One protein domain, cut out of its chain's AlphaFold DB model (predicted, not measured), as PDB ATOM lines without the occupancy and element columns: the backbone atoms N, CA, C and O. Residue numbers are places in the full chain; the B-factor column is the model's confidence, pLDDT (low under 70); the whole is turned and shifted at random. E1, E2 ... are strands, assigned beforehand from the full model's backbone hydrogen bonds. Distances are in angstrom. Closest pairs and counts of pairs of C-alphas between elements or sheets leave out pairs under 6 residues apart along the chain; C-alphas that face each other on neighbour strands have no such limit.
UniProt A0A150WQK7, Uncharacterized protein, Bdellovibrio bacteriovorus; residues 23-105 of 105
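This is residues 23 to 105 of the 105 residues of an uncharacterized protein of Bdellovibrio bacteriovorus (UniProt A0A150WQK7). Two sheets lie partly face to face with their strands crossed: a large one, whose long strands E2, E3 and E4 make the length of the domain, and a small one, E5 E6 E7, that covers part of it. E4 turns sharply into E5 to start the small sheet, and after E7 the chain comes back to add the short E8 beside E1 at the edge of the large one. The printed part has 83 residues with eight named strands, E1 to E8 in chain order, and no named helix; the class is all strand. Both sheets are antiparallel, in the orders E4 E3 E2 E1 E8 and E5 E6 E7. The whole is only just compact, close to loose, with a radius of gyration of the C-alphas of 13.9 A, and elongated, spanning 47 by 25 by 23 A.

Start at E1, residues 23 to 26, which forms a hairpin with E2, residues 36 to 45; look for N 24 and O 38, 2.7 A apart. E3, residues 48 to 61, is the next antiparallel neighbour, with N 41 and O 52 at 2.9 A. E4, residues 64 to 73, follows, with N 55 and O 70 at 2.8 A. E1 to E4 are a meander, each strand the antiparallel neighbour of the one before. E4 runs on into E5, residues 75 to 79, at 80 degrees across one residue. E5, E6, residues 82 to 87, and E7, residues 90 to 95, are a second meander; see N 77 and O 84, 2.9 A, and N 85 and O 92, 2.9 A. The two sheets form a sandwich, two sheets face to face, with strands at 77 degrees to each other; the closest C-alphas of E4 and E6 are those of Gly 72 and Leu 87, 6.8 A. E8, residues 102 to 104, is antiparallel to E1, with N 25 and O 103 at 2.9 A, and is apart from E7.

Find C-alpha 23 at (33.727, 44.123, 87.035), where E1 begins. E2 runs 27.6 A, E3 39.7 A from C-alpha 48 at (32.607, 36.724, 66.320), and E4 29.7 A. E5, E6 and E7 measure 13.4 A, 16.5 A and 16.4 A. E8 ends at C-alpha 104, at (32.996, 49.682, 87.445).

The C-alphas farthest apart are those of Ser 47 and Gly 63, 47.7 A. The printed part has no cut, and no link is long. Mean pLDDT of the printed part is 90.8, and no printed residue is under 70.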
ATOM      1  N   THR A  23      34.514  44.522  85.863       96.31
ATOM      2  CA  THR A  23      33.727  44.123  87.035       96.31
ATOM      3  C   THR A  23      32.887  45.289  87.535       96.31
ATOM      4  O   THR A  23      33.415  46.318  87.942       96.31
ATOM      5  N   TYR A  24      31.577  45.097  87.586       94.88
ATOM      6  CA  TYR A  24      30.597  46.064  88.057       94.88
ATOM      7  C   TYR A  24      30.049  45.615  89.411       94.88
ATOM      8  O   TYR A  24      29.573  44.489  89.554       94.88
ATOM      9  N   ASN A  25      30.106  46.493  90.411       95.12
ATOM     10  CA  ASN A  25      29.489  46.259  91.719       95.12
ATOM     11  C   ASN A  25      28.229  47.107  91.804       95.12
ATOM     12  O   ASN A  25      28.311  48.331  91.720       95.12
ATOM     13  N   CYS A  26      27.086  46.451  91.940       92.62
ATOM     14  CA  CYS A  26      25.763  47.036  91.848       92.62
ATOM     15  C   CYS A  26      25.053  46.971  93.192       92.62
ATOM     16  O   CYS A  26      24.809  45.882  93.721       92.62
ATOM     17  N   LYS A  27      24.673  48.134  93.718       90.62
ATOM     18  CA  LYS A  27      23.960  48.213  94.993       90.62
ATOM     19  C   LYS A  27      22.559  47.628  94.874       90.62
ATOM     20  O   LYS A  27      21.804  47.978  93.967       90.62
ATOM     21  N   VAL A  28      22.185  46.779  95.829       84.00
ATOM     22  CA  VAL A  28      20.850  46.161  95.908       84.00
ATOM     23  C   VAL A  28      19.966  46.961  96.878       84.00
ATOM     24  O   VAL A  28      19.473  46.439  97.877       84.00
ATOM     25  N   GLY A  29      19.799  48.258  96.596       79.12
ATOM     26  CA  GLY A  29      19.045  49.196  97.442       79.12
ATOM     27  C   GLY A  29      19.523  49.244  98.903       79.12
ATOM     28  O   GLY A  29      20.636  48.828  99.215       79.12
ATOM     29  N   ASP A  30      18.654  49.699  99.808       74.75
ATOM     30  CA  ASP A  30      18.935  49.806 101.255       74.75
ATOM     31  C   ASP A  30      18.628  48.508 102.029       74.75
ATOM     32  O   ASP A  30      18.331  48.515 103.221       74.75
ATOM     33  N   SER A  31      18.674  47.359 101.349       74.12
ATOM     34  CA  SER A  31      18.228  46.066 101.894       74.12
ATOM     35  C   SER A  31      19.203  45.413 102.884       74.12
ATOM     36  O   SER A  31      18.902  44.352 103.433       74.12
ATOM     37  N   GLY A  32      20.395  45.990 103.073       81.31
ATOM     38  CA  GLY A  32      21.489  45.377 103.837       81.31
ATOM     39  C   GLY A  32      22.069  44.112 103.189       81.31
ATOM     40  O   GLY A  32      22.897  43.434 103.797       81.31
ATOM     41  N   LEU A  33      21.643  43.771 101.967       87.88
ATOM     42  CA  LEU A  33      22.190  42.653 101.210       87.88
ATOM     43  C   LEU A  33      23.555  43.014 100.610       87.88
ATOM     44  O   LEU A  33      23.771  44.167 100.237       87.88
ATOM     45  N   PRO A  34      24.455  42.026 100.449       88.81
ATOM     46  CA  PRO A  34      25.679  42.227  99.691       88.81
ATOM     47  C   PRO A  34      25.385  42.726  98.274       88.81
ATOM     48  O   PRO A  34      24.435  42.263  97.630       88.81
ATOM     49  N   ASP A  35      26.244  43.620  97.786       91.50
ATOM     50  CA  ASP A  35      26.183  44.129  96.418       91.50
ATOM     51  C   ASP A  35      26.180  42.980  95.400       91.50
ATOM     52  O   ASP A  35      26.849  41.952  95.558       91.50
ATOM     53  N   ARG A  36      25.432  43.169  94.314       93.56
ATOM     54  CA  ARG A  36      25.487  42.285  93.152       93.56
ATOM     55  C   ARG A  36      26.783  42.556  92.402       93.56
ATOM     56  O   ARG A  36      27.102  43.706  92.124       93.56
ATOM     57  N   VAL A  37      27.487  41.505  92.007       95.81
ATOM     58  CA  VAL A  37      28.707  41.623  91.202       95.81
ATOM     59  C   VAL A  37      28.431  41.083  89.808       95.81
ATOM     60  O   VAL A  37      27.940  39.966  89.661       95.81
ATOM     61  N   ILE A  38      28.738  41.876  88.787       95.75
ATOM     62  CA  ILE A  38      28.635  41.493  87.381       95.75
ATOM     63  C   ILE A  38      30.038  41.576  86.796       95.75
ATOM     64  O   ILE A  38      30.654  42.635  86.823       95.75
ATOM     65  N   LYS A  39      30.544  40.478  86.256       96.88
ATOM     66  CA  LYS A  39      31.791  40.446  85.498       96.88
ATOM     67  C   LYS A  39      31.467  40.178  84.037       96.88
ATOM     68  O   LYS A  39      30.677  39.278  83.756       96.88
ATOM     69  N   ILE A  40      32.064  40.955  83.143       95.94
ATOM     70  CA  ILE A  40      31.843  40.878  81.698       95.94
ATOM     71  C   ILE A  40      33.193  40.770  81.015       95.94
ATOM     72  O   ILE A  40      34.101  41.546  81.309       95.94
ATOM     73  N   GLU A  41      33.307  39.796  80.126       95.19
ATOM     74  CA  GLU A  41      34.490  39.550  79.314       95.19
ATOM     75  C   GLU A  41      34.049  39.311  77.874       95.19
ATOM     76  O   GLU A  41      33.132  38.527  77.624       95.19
ATOM     77  N   THR A  42      34.701  39.950  76.911       94.25
ATOM     78  CA  THR A  42      34.440  39.691  75.501       94.25
ATOM     79  C   THR A  42      35.271  38.501  75.043       94.25
ATOM     80  O   THR A  42      36.498  38.559  74.960       94.25
ATOM     81  N   ILE A  43      34.593  37.408  74.702       93.44
ATOM     82  CA  ILE A  43      35.223  36.193  74.190       93.44
ATOM     83  C   ILE A  43      35.178  36.216  72.666       93.44
ATOM     84  O   ILE A  43      34.140  36.477  72.058       93.44
ATOM     85  N   THR A  44      36.317  35.926  72.039       91.62
ATOM     86  CA  THR A  44      36.399  35.779  70.581       91.62
ATOM     87  C   THR A  44      36.158  34.320  70.201       91.62
ATOM     88  O   THR A  44      36.927  33.442  70.588       91.62
ATOM     89  N   LEU A  45      35.092  34.061  69.446       88.00
ATOM     90  CA  LEU A  45      34.725  32.746  68.919       88.00
ATOM     91  C   LEU A  45      34.809  32.790  67.389       88.00
ATOM     92  O   LEU A  45      33.886  33.234  66.704       88.00
ATOM     93  N   GLY A  46      35.952  32.368  66.845       90.06
ATOM     94  CA  GLY A  46      36.248  32.545  65.422       90.06
ATOM     95  C   GLY A  46      36.386  34.030  65.077       90.06
ATOM     96  O   GLY A  46      37.251  34.708  65.623       90.06
ATOM     97  N   SER A  47      35.534  34.538  64.185       86.44
ATOM     98  CA  SER A  47      35.462  35.968  63.845       86.44
ATOM     99  C   SER A  47      34.447  36.757  64.683       86.44
ATOM    100  O   SER A  47      34.397  37.982  64.575       86.44
ATOM    101  N   ALA A  48      33.637  36.085  65.508       84.00
ATOM    102  CA  ALA A  48      32.607  36.724  66.320       84.00
ATOM    103  C   ALA A  48      33.143  37.126  67.703       84.00
ATOM    104  O   ALA A  48      33.909  36.389  68.324       84.00
ATOM    105  N   LYS A  49      32.695  38.280  68.206       87.94
ATOM    106  CA  LYS A  49      32.914  38.735  69.585       87.94
ATOM    107  C   LYS A  49      31.616  38.568  70.364       87.94
ATOM    108  O   LYS A  49      30.589  39.087  69.933       87.94
ATOM    109  N   VAL A  50      31.661  37.839  71.474       90.81
ATOM    110  CA  VAL A  50      30.472  37.502  72.268       90.81
ATOM    111  C   VAL A  50      30.732  37.818  73.743       90.81
ATOM    112  O   VAL A  50      31.768  37.401  74.267       90.81
ATOM    113  N   PRO A  51      29.817  38.513  74.440       94.19
ATOM    114  CA  PRO A  51      29.953  38.748  75.870       94.19
ATOM    115  C   PRO A  51      29.780  37.444  76.649       94.19
ATOM    116  O   PRO A  51      28.782  36.736  76.506       94.19
ATOM    117  N   TYR A  52      30.731  37.153  77.526       95.69
ATOM    118  CA  TYR A  52      30.616  36.151  78.571       95.69
ATOM    119  C   TYR A  52      30.444  36.855  79.912       95.69
ATOM    120  O   TYR A  52      31.226  37.731  80.283       95.69
ATOM    121  N   MET A  53      29.395  36.484  80.637       97.38
ATOM    122  CA  MET A  53      29.011  37.135  81.879       97.38
ATOM    123  C   MET A  53      29.090  36.164  83.050       97.38
ATOM    124  O   MET A  53      28.688  35.007  82.949       97.38
ATOM    125  N   THR A  54      29.553  36.669  84.189       97.81
ATOM    126  CA  THR A  54      29.371  36.055  85.507       97.81
ATOM    127  C   THR A  54      28.598  37.028  86.384       97.81
ATOM    128  O   THR A  54      29.032  38.159  86.583       97.81
ATOM    129  N   VAL A  55      27.458  36.604  86.920       96.56
ATOM    130  CA  VAL A  55      26.614  37.422  87.793       96.56
ATOM    131  C   VAL A  55      26.471  36.737  89.139       96.56
ATOM    132  O   VAL A  55      25.840  35.688  89.226       96.56
ATOM    133  N   SER A  56      26.978  37.369  90.192       95.75
ATOM    134  CA  SER A  56      26.743  36.976  91.579       95.75
ATOM    135  C   SER A  56      25.691  37.883  92.210       95.75
ATOM    136  O   SER A  56      25.814  39.110  92.172       95.75
ATOM    137  N   ARG A  57      24.631  37.298  92.775       92.06
ATOM    138  CA  ARG A  57      23.540  38.023  93.441       92.06
ATOM    139  C   ARG A  57      23.191  37.390  94.781       92.06
ATOM    140  O   ARG A  57      23.199  36.166  94.913       92.06
ATOM    141  N   SER A  58      22.786  38.237  95.719       91.19
ATOM    142  CA  SER A  58      22.262  37.831  97.021       91.19
ATOM    143  C   SER A  58      20.768  38.137  97.122       91.19
ATOM    144  O   SER A  58      20.310  39.144  96.583       91.19
ATOM    145  N   TYR A  59      20.005  37.292  97.811       89.25
ATOM    146  CA  TYR A  59      18.606  37.553  98.168       89.25
ATOM    147  C   TYR A  59      18.266  36.922  99.521       89.25
ATOM    148  O   TYR A  59      18.954  36.008  99.975       89.25
ATOM    149  N   GLN A  60      17.213  37.416 100.177       90.75
ATOM    150  CA  GLN A  60      16.702  36.793 101.395       90.75
ATOM    151  C   GLN A  60      15.662  35.722 101.077       90.75
ATOM    152  O   GLN A  60      14.733  35.954 100.305       90.75
ATOM    153  N   GLN A  61      15.788  34.568 101.724       89.94
ATOM    154  CA  GLN A  61      14.791  33.507 101.695       89.94
ATOM    155  C   GLN A  61      14.702  32.872 103.085       89.94
ATOM    156  O   GLN A  61      15.688  32.348 103.600       89.94
ATOM    157  N   GLY A  62      13.529  32.955 103.721       87.38
ATOM    158  CA  GLY A  62      13.308  32.376 105.054       87.38
ATOM    159  C   GLY A  62      14.251  32.919 106.137       87.38
ATOM    160  O   GLY A  62      14.753  32.145 106.948       87.38
ATOM    161  N   GLY A  63      14.557  34.222 106.113       88.19
ATOM    162  CA  GLY A  63      15.452  34.871 107.084       88.19
ATOM    163  C   GLY A  63      16.945  34.581 106.892       88.19
ATOM    164  O   GLY A  63      17.761  35.026 107.695       88.19
ATOM    165  N   LYS A  64      17.326  33.854 105.835       89.75
ATOM    166  CA  LYS A  64      18.724  33.596 105.469       89.75
ATOM    167  C   LYS A  64      19.094  34.374 104.213       89.75
ATOM    168  O   LYS A  64      18.271  34.531 103.312       89.75
ATOM    169  N   ILE A  65      20.345  34.821 104.143       92.19
ATOM    170  CA  ILE A  65      20.924  35.385 102.921       92.19
ATOM    171  C   ILE A  65      21.431  34.225 102.067       92.19
ATOM    172  O   ILE A  65      22.283  33.455 102.504       92.19
ATOM    173  N   ILE A  66      20.904  34.110 100.852       93.00
ATOM    174  CA  ILE A  66      21.326  33.130  99.853       93.00
ATOM    175  C   ILE A  66      22.106  33.852  98.764       93.00
ATOM    176  O   ILE A  66      21.649  34.869  98.238       93.00
ATOM    177  N   GLN A  67      23.270  33.310  98.413       92.31
ATOM    178  CA  GLN A  67      24.088  33.779  97.299       92.31
ATOM    179  C   GLN A  67      23.964  32.810  96.131       92.31
ATOM    180  O   GLN A  67      24.010  31.595  96.305       92.31
ATOM    181  N   THR A  68      23.787  33.355  94.933       93.62
ATOM    182  CA  THR A  68      23.701  32.573  93.698       93.62
ATOM    183  C   THR A  68      24.570  33.195  92.630       93.62
ATOM    184  O   THR A  68      24.694  34.418  92.563       93.62
ATOM    185  N   GLU A  69      25.119  32.341  91.776       95.75
ATOM    186  CA  GLU A  69      25.961  32.740  90.663       95.75
ATOM    187  C   GLU A  69      25.395  32.177  89.356       95.75
ATOM    188  O   GLU A  69      25.018  31.008  89.286       95.75
ATOM    189  N   ALA A  70      25.325  33.015  88.326       95.81
ATOM    190  CA  ALA A  70      24.983  32.621  86.964       95.81
ATOM    191  C   ALA A  70      26.165  32.932  86.043       95.81
ATOM    192  O   ALA A  70      26.752  34.009  86.144       95.81
ATOM    193  N   LYS A  71      26.499  32.006  85.138       97.25
ATOM    194  CA  LYS A  71      27.597  32.156  84.174       97.25
ATOM    195  C   LYS A  71      27.174  31.723  82.783       97.25
ATOM    196  O   LYS A  71      26.433  30.751  82.652       97.25
ATOM    197  N   GLY A  72      27.676  32.399  81.757       96.75
ATOM    198  CA  GLY A  72      27.472  31.976  80.376       96.75
ATOM    199  C   GLY A  72      27.640  33.094  79.361       96.75
ATOM    200  O   GLY A  72      27.911  34.242  79.711       96.75
ATOM    201  N   PHE A  73      27.449  32.738  78.093       95.62
ATOM    202  CA  PHE A  73      27.353  33.716  77.018       95.62
ATOM    203  C   PHE A  73      26.045  34.489  77.141       95.62
ATOM    204  O   PHE A  73      24.977  33.893  77.299       95.62
ATOM    205  N   ALA A  74      26.143  35.810  77.078       95.44
ATOM    206  CA  ALA A  74      24.993  36.688  77.048       95.44
ATOM    207  C   ALA A  74      24.614  37.023  75.606       95.44
ATOM    208  O   ALA A  74      25.468  37.087  74.718       95.44
ATOM    209  N   THR A  75      23.330  37.265  75.370       93.25
ATOM    210  CA  THR A  75      22.901  37.918  74.131       93.25
ATOM    211  C   THR A  75      23.058  39.424  74.289       93.25
ATOM    212  O   THR A  75      22.825  39.956  75.375       93.25
ATOM    213  N   SER A  76      23.461  40.102  73.214       91.31
ATOM    214  CA  SER A  76      23.505  41.562  73.145       91.31
ATOM    215  C   SER A  76      22.437  42.071  72.180       91.31
ATOM    216  O   SER A  76      22.276  41.542  71.077       91.31
ATOM    217  N   HIS A  77      21.715  43.105  72.603       89.62
ATOM    218  CA  HIS A  77      20.794  43.863  71.769       89.62
ATOM    219  C   HIS A  77      21.139  45.348  71.859       89.62
ATOM    220  O   HIS A  77      21.054  45.938  72.933       89.62
ATOM    221  N   ILE A  78      21.505  45.951  70.730       87.62
ATOM    222  CA  ILE A  78      21.905  47.360  70.647       87.62
ATOM    223  C   ILE A  78      20.757  48.167  70.038       87.62
ATOM    224  O   ILE A  78      20.166  47.774  69.032       87.62
ATOM    225  N   THR A  79      20.419  49.299  70.645       84.94
ATOM    226  CA  THR A  79      19.454  50.269  70.115       84.94
ATOM    227  C   THR A  79      19.922  51.672  70.479       84.94
ATOM    228  O   THR A  79      19.915  52.040  71.650       84.94
ATOM    229  N   GLU A  80      20.322  52.448  69.469       82.81
ATOM    230  CA  GLU A  80      20.843  53.815  69.622       82.81
ATOM    231  C   GLU A  80      21.975  53.912  70.664       82.81
ATOM    232  O   GLU A  80      23.090  53.479  70.390       82.81
ATOM    233  N   ASN A  81      21.696  54.468  71.846       82.06
ATOM    234  CA  ASN A  81      22.645  54.676  72.946       82.06
ATOM    235  C   ASN A  81      22.514  53.647  74.083       82.06
ATOM    236  O   ASN A  81      23.091  53.827  75.162       82.06
ATOM    237  N   ARG A  82      21.722  52.597  73.860       86.50
ATOM    238  CA  ARG A  82      21.468  51.534  74.822       86.50
ATOM    239  C   ARG A  82      21.957  50.206  74.278       86.50
ATOM    240  O   ARG A  82      21.615  49.814  73.165       86.50
ATOM    241  N   GLU A  83      22.666  49.467  75.112       91.94
ATOM    242  CA  GLU A  83      22.943  48.055  74.883       91.94
ATOM    243  C   GLU A  83      22.361  47.223  76.017       91.94
ATOM    244  O   GLU A  83      22.444  47.581  77.189       91.94
ATOM    245  N   ILE A  84      21.721  46.115  75.666       93.44
ATOM    246  CA  ILE A  84      21.059  45.229  76.611       93.44
ATOM    247  C   ILE A  84      21.775  43.894  76.566       93.44
ATOM    248  O   ILE A  84      21.739  43.213  75.541       93.44
ATOM    249  N   LEU A  85      22.370  43.505  77.691       94.50
ATOM    250  CA  LEU A  85      22.907  42.166  77.872       94.50
ATOM    251  C   LEU A  85      21.909  41.287  78.616       94.50
ATOM    252  O   LEU A  85      21.400  41.667  79.677       94.50
ATOM    253  N   MET A  86      21.649  40.097  78.077       95.12
ATOM    254  CA  MET A  86      20.791  39.104  78.718       95.12
ATOM    255  C   MET A  86      21.546  37.808  79.002       95.12
ATOM    256  O   MET A  86      22.064  37.170  78.089       95.12
ATOM    257  N   LEU A  87      21.555  37.389  80.269       95.81
ATOM    258  CA  LEU A  87      22.065  36.092  80.720       95.81
ATOM    259  C   LEU A  87      20.922  35.312  81.375       95.81
ATOM    260  O   LEU A  87      20.515  35.611  82.501       95.81
ATOM    261  N   ALA A  88      20.400  34.302  80.675       91.12
ATOM    262  CA  ALA A  88      19.163  33.617  81.052       91.12
ATOM    263  C   ALA A  88      18.009  34.621  81.265       91.12
ATOM    264  O   ALA A  88      17.586  35.279  80.319       91.12
ATOM    265  N   GLN A  89      17.505  34.763  82.494       87.56
ATOM    266  CA  GLN A  89      16.444  35.723  82.841       87.56
ATOM    267  C   GLN A  89      16.987  37.063  83.374       87.56
ATOM    268  O   GLN A  89      16.213  37.948  83.736       87.56
ATOM    269  N   LEU A  90      18.308  37.213  83.482       92.38
ATOM    270  CA  LEU A  90      18.941  38.427  83.981       92.38
ATOM    271  C   LEU A  90      19.140  39.406  82.830       92.38
ATOM    272  O   LEU A  90      19.748  39.052  81.824       92.38
ATOM    273  N   ARG A  91      18.659  40.636  83.006       94.06
ATOM    274  CA  ARG A  91      18.786  41.731  82.045       94.06
ATOM    275  C   ARG A  91      19.635  42.849  82.638       94.06
ATOM    276  O   ARG A  91      19.385  43.265  83.770       94.06
ATOM    277  N   PHE A  92      20.589  43.342  81.857       93.25
ATOM    278  CA  PHE A  92      21.456  44.461  82.210       93.25
ATOM    279  C   PHE A  92      21.419  45.487  81.089       93.25
ATOM    280  O   PHE A  92      21.786  45.184  79.958       93.25
ATOM    281  N   ASP A  93      20.940  46.681  81.411       93.75
ATOM    282  CA  ASP A  93      20.878  47.786  80.469       93.75
ATOM    283  C   ASP A  93      22.096  48.688  80.675       93.75
ATOM    284  O   ASP A  93      22.302  49.216  81.769       93.75
ATOM    285  N   PHE A  94      22.874  48.850  79.614       92.06
ATOM    286  CA  PHE A  94      23.961  49.807  79.496       92.06
ATOM    287  C   PHE A  94      23.421  51.025  78.770       92.06
ATOM    288  O   PHE A  94      22.961  50.906  77.636       92.06
ATOM    289  N   ILE A  95      23.447  52.181  79.422       88.31
ATOM    290  CA  ILE A  95      23.064  53.458  78.822       88.31
ATOM    291  C   ILE A  95      24.297  54.346  78.901       88.31
ATOM    292  O   ILE A  95      24.768  54.623  80.001       88.31
ATOM    293  N   ASN A  96      24.828  54.769  77.751       83.44
ATOM    294  CA  ASN A  96      26.095  55.511  77.674       83.44
ATOM    295  C   ASN A  96      27.247  54.806  78.429       83.44
ATOM    296  O   ASN A  96      27.956  55.426  79.217       83.44
ATOM    297  N   ASP A  97      27.400  53.501  78.211       82.69
ATOM    298  CA  ASP A  97      28.414  52.630  78.828       82.69
ATOM    299  C   ASP A  97      28.283  52.380  80.342       82.69
ATOM    300  O   ASP A  97      29.155  51.750  80.946       82.69
ATOM    301  N   GLU A  98      27.192  52.820  80.971       86.75
ATOM    302  CA  GLU A  98      26.968  52.655  82.407       86.75
ATOM    303  C   GLU A  98      25.774  51.750  82.714       86.75
ATOM    304  O   GLU A  98      24.749  51.780  82.030       86.75
ATOM    305  N   ILE A  99      25.883  50.983  83.801       90.50
ATOM    306  CA  ILE A  99      24.768  50.228  84.380       90.50
ATOM    307  C   ILE A  99      24.262  50.987  85.606       90.50
ATOM    308  O   ILE A  99      25.036  51.340  86.501       90.50
ATOM    309  N   GLN A 100      22.948  51.190  85.686       87.12
ATOM    310  CA  GLN A 100      22.329  51.893  86.807       87.12
ATOM    311  C   GLN A 100      22.698  51.257  88.159       87.12
ATOM    312  O   GLN A 100      22.626  50.041  88.335       87.12
ATOM    313  N   ASN A 101      23.032  52.102  89.139       89.00
ATOM    314  CA  ASN A 101      23.421  51.716  90.503       89.00
ATOM    315  C   ASN A 101      24.666  50.826  90.589       89.00
ATOM    316  O   ASN A 101      24.917  50.232  91.642       89.00
ATOM    317  N   CYS A 102      25.454  50.755  89.518       92.69
ATOM    318  CA  CYS A 102      26.694  50.008  89.483       92.69
ATOM    319  C   CYS A 102      27.903  50.934  89.393       92.69
ATOM    320  O   CYS A 102      27.846  52.016  88.817       92.69
ATOM    321  N   ARG A 103      29.023  50.485  89.953       91.75
ATOM    322  CA  ARG A 103      30.337  51.099  89.748       91.75
ATOM    323  C   ARG A 103      31.273  50.078  89.132       91.75
ATOM    324  O   ARG A 103      31.405  48.973  89.672       91.75
ATOM    325  N   GLN A 104      31.906  50.454  88.027       90.62
ATOM    326  CA  GLN A 104      32.996  49.682  87.445       90.62
ATOM    327  C   GLN A 104      34.230  49.803  88.353       90.62
ATOM    328  O   GLN A 104      34.525  50.891  88.854       90.62
ATOM    329  N   LYS A 105      34.885  48.675  88.628       82.12
ATOM    330  CA  LYS A 105      36.174  48.595  89.325       82.12
ATOM    331  C   LYS A 105      37.310  48.420  88.334       82.12
ATOM    332  O   LYS A 105      37.077  47.727  87.316       82.12
TER     333      LYS A 105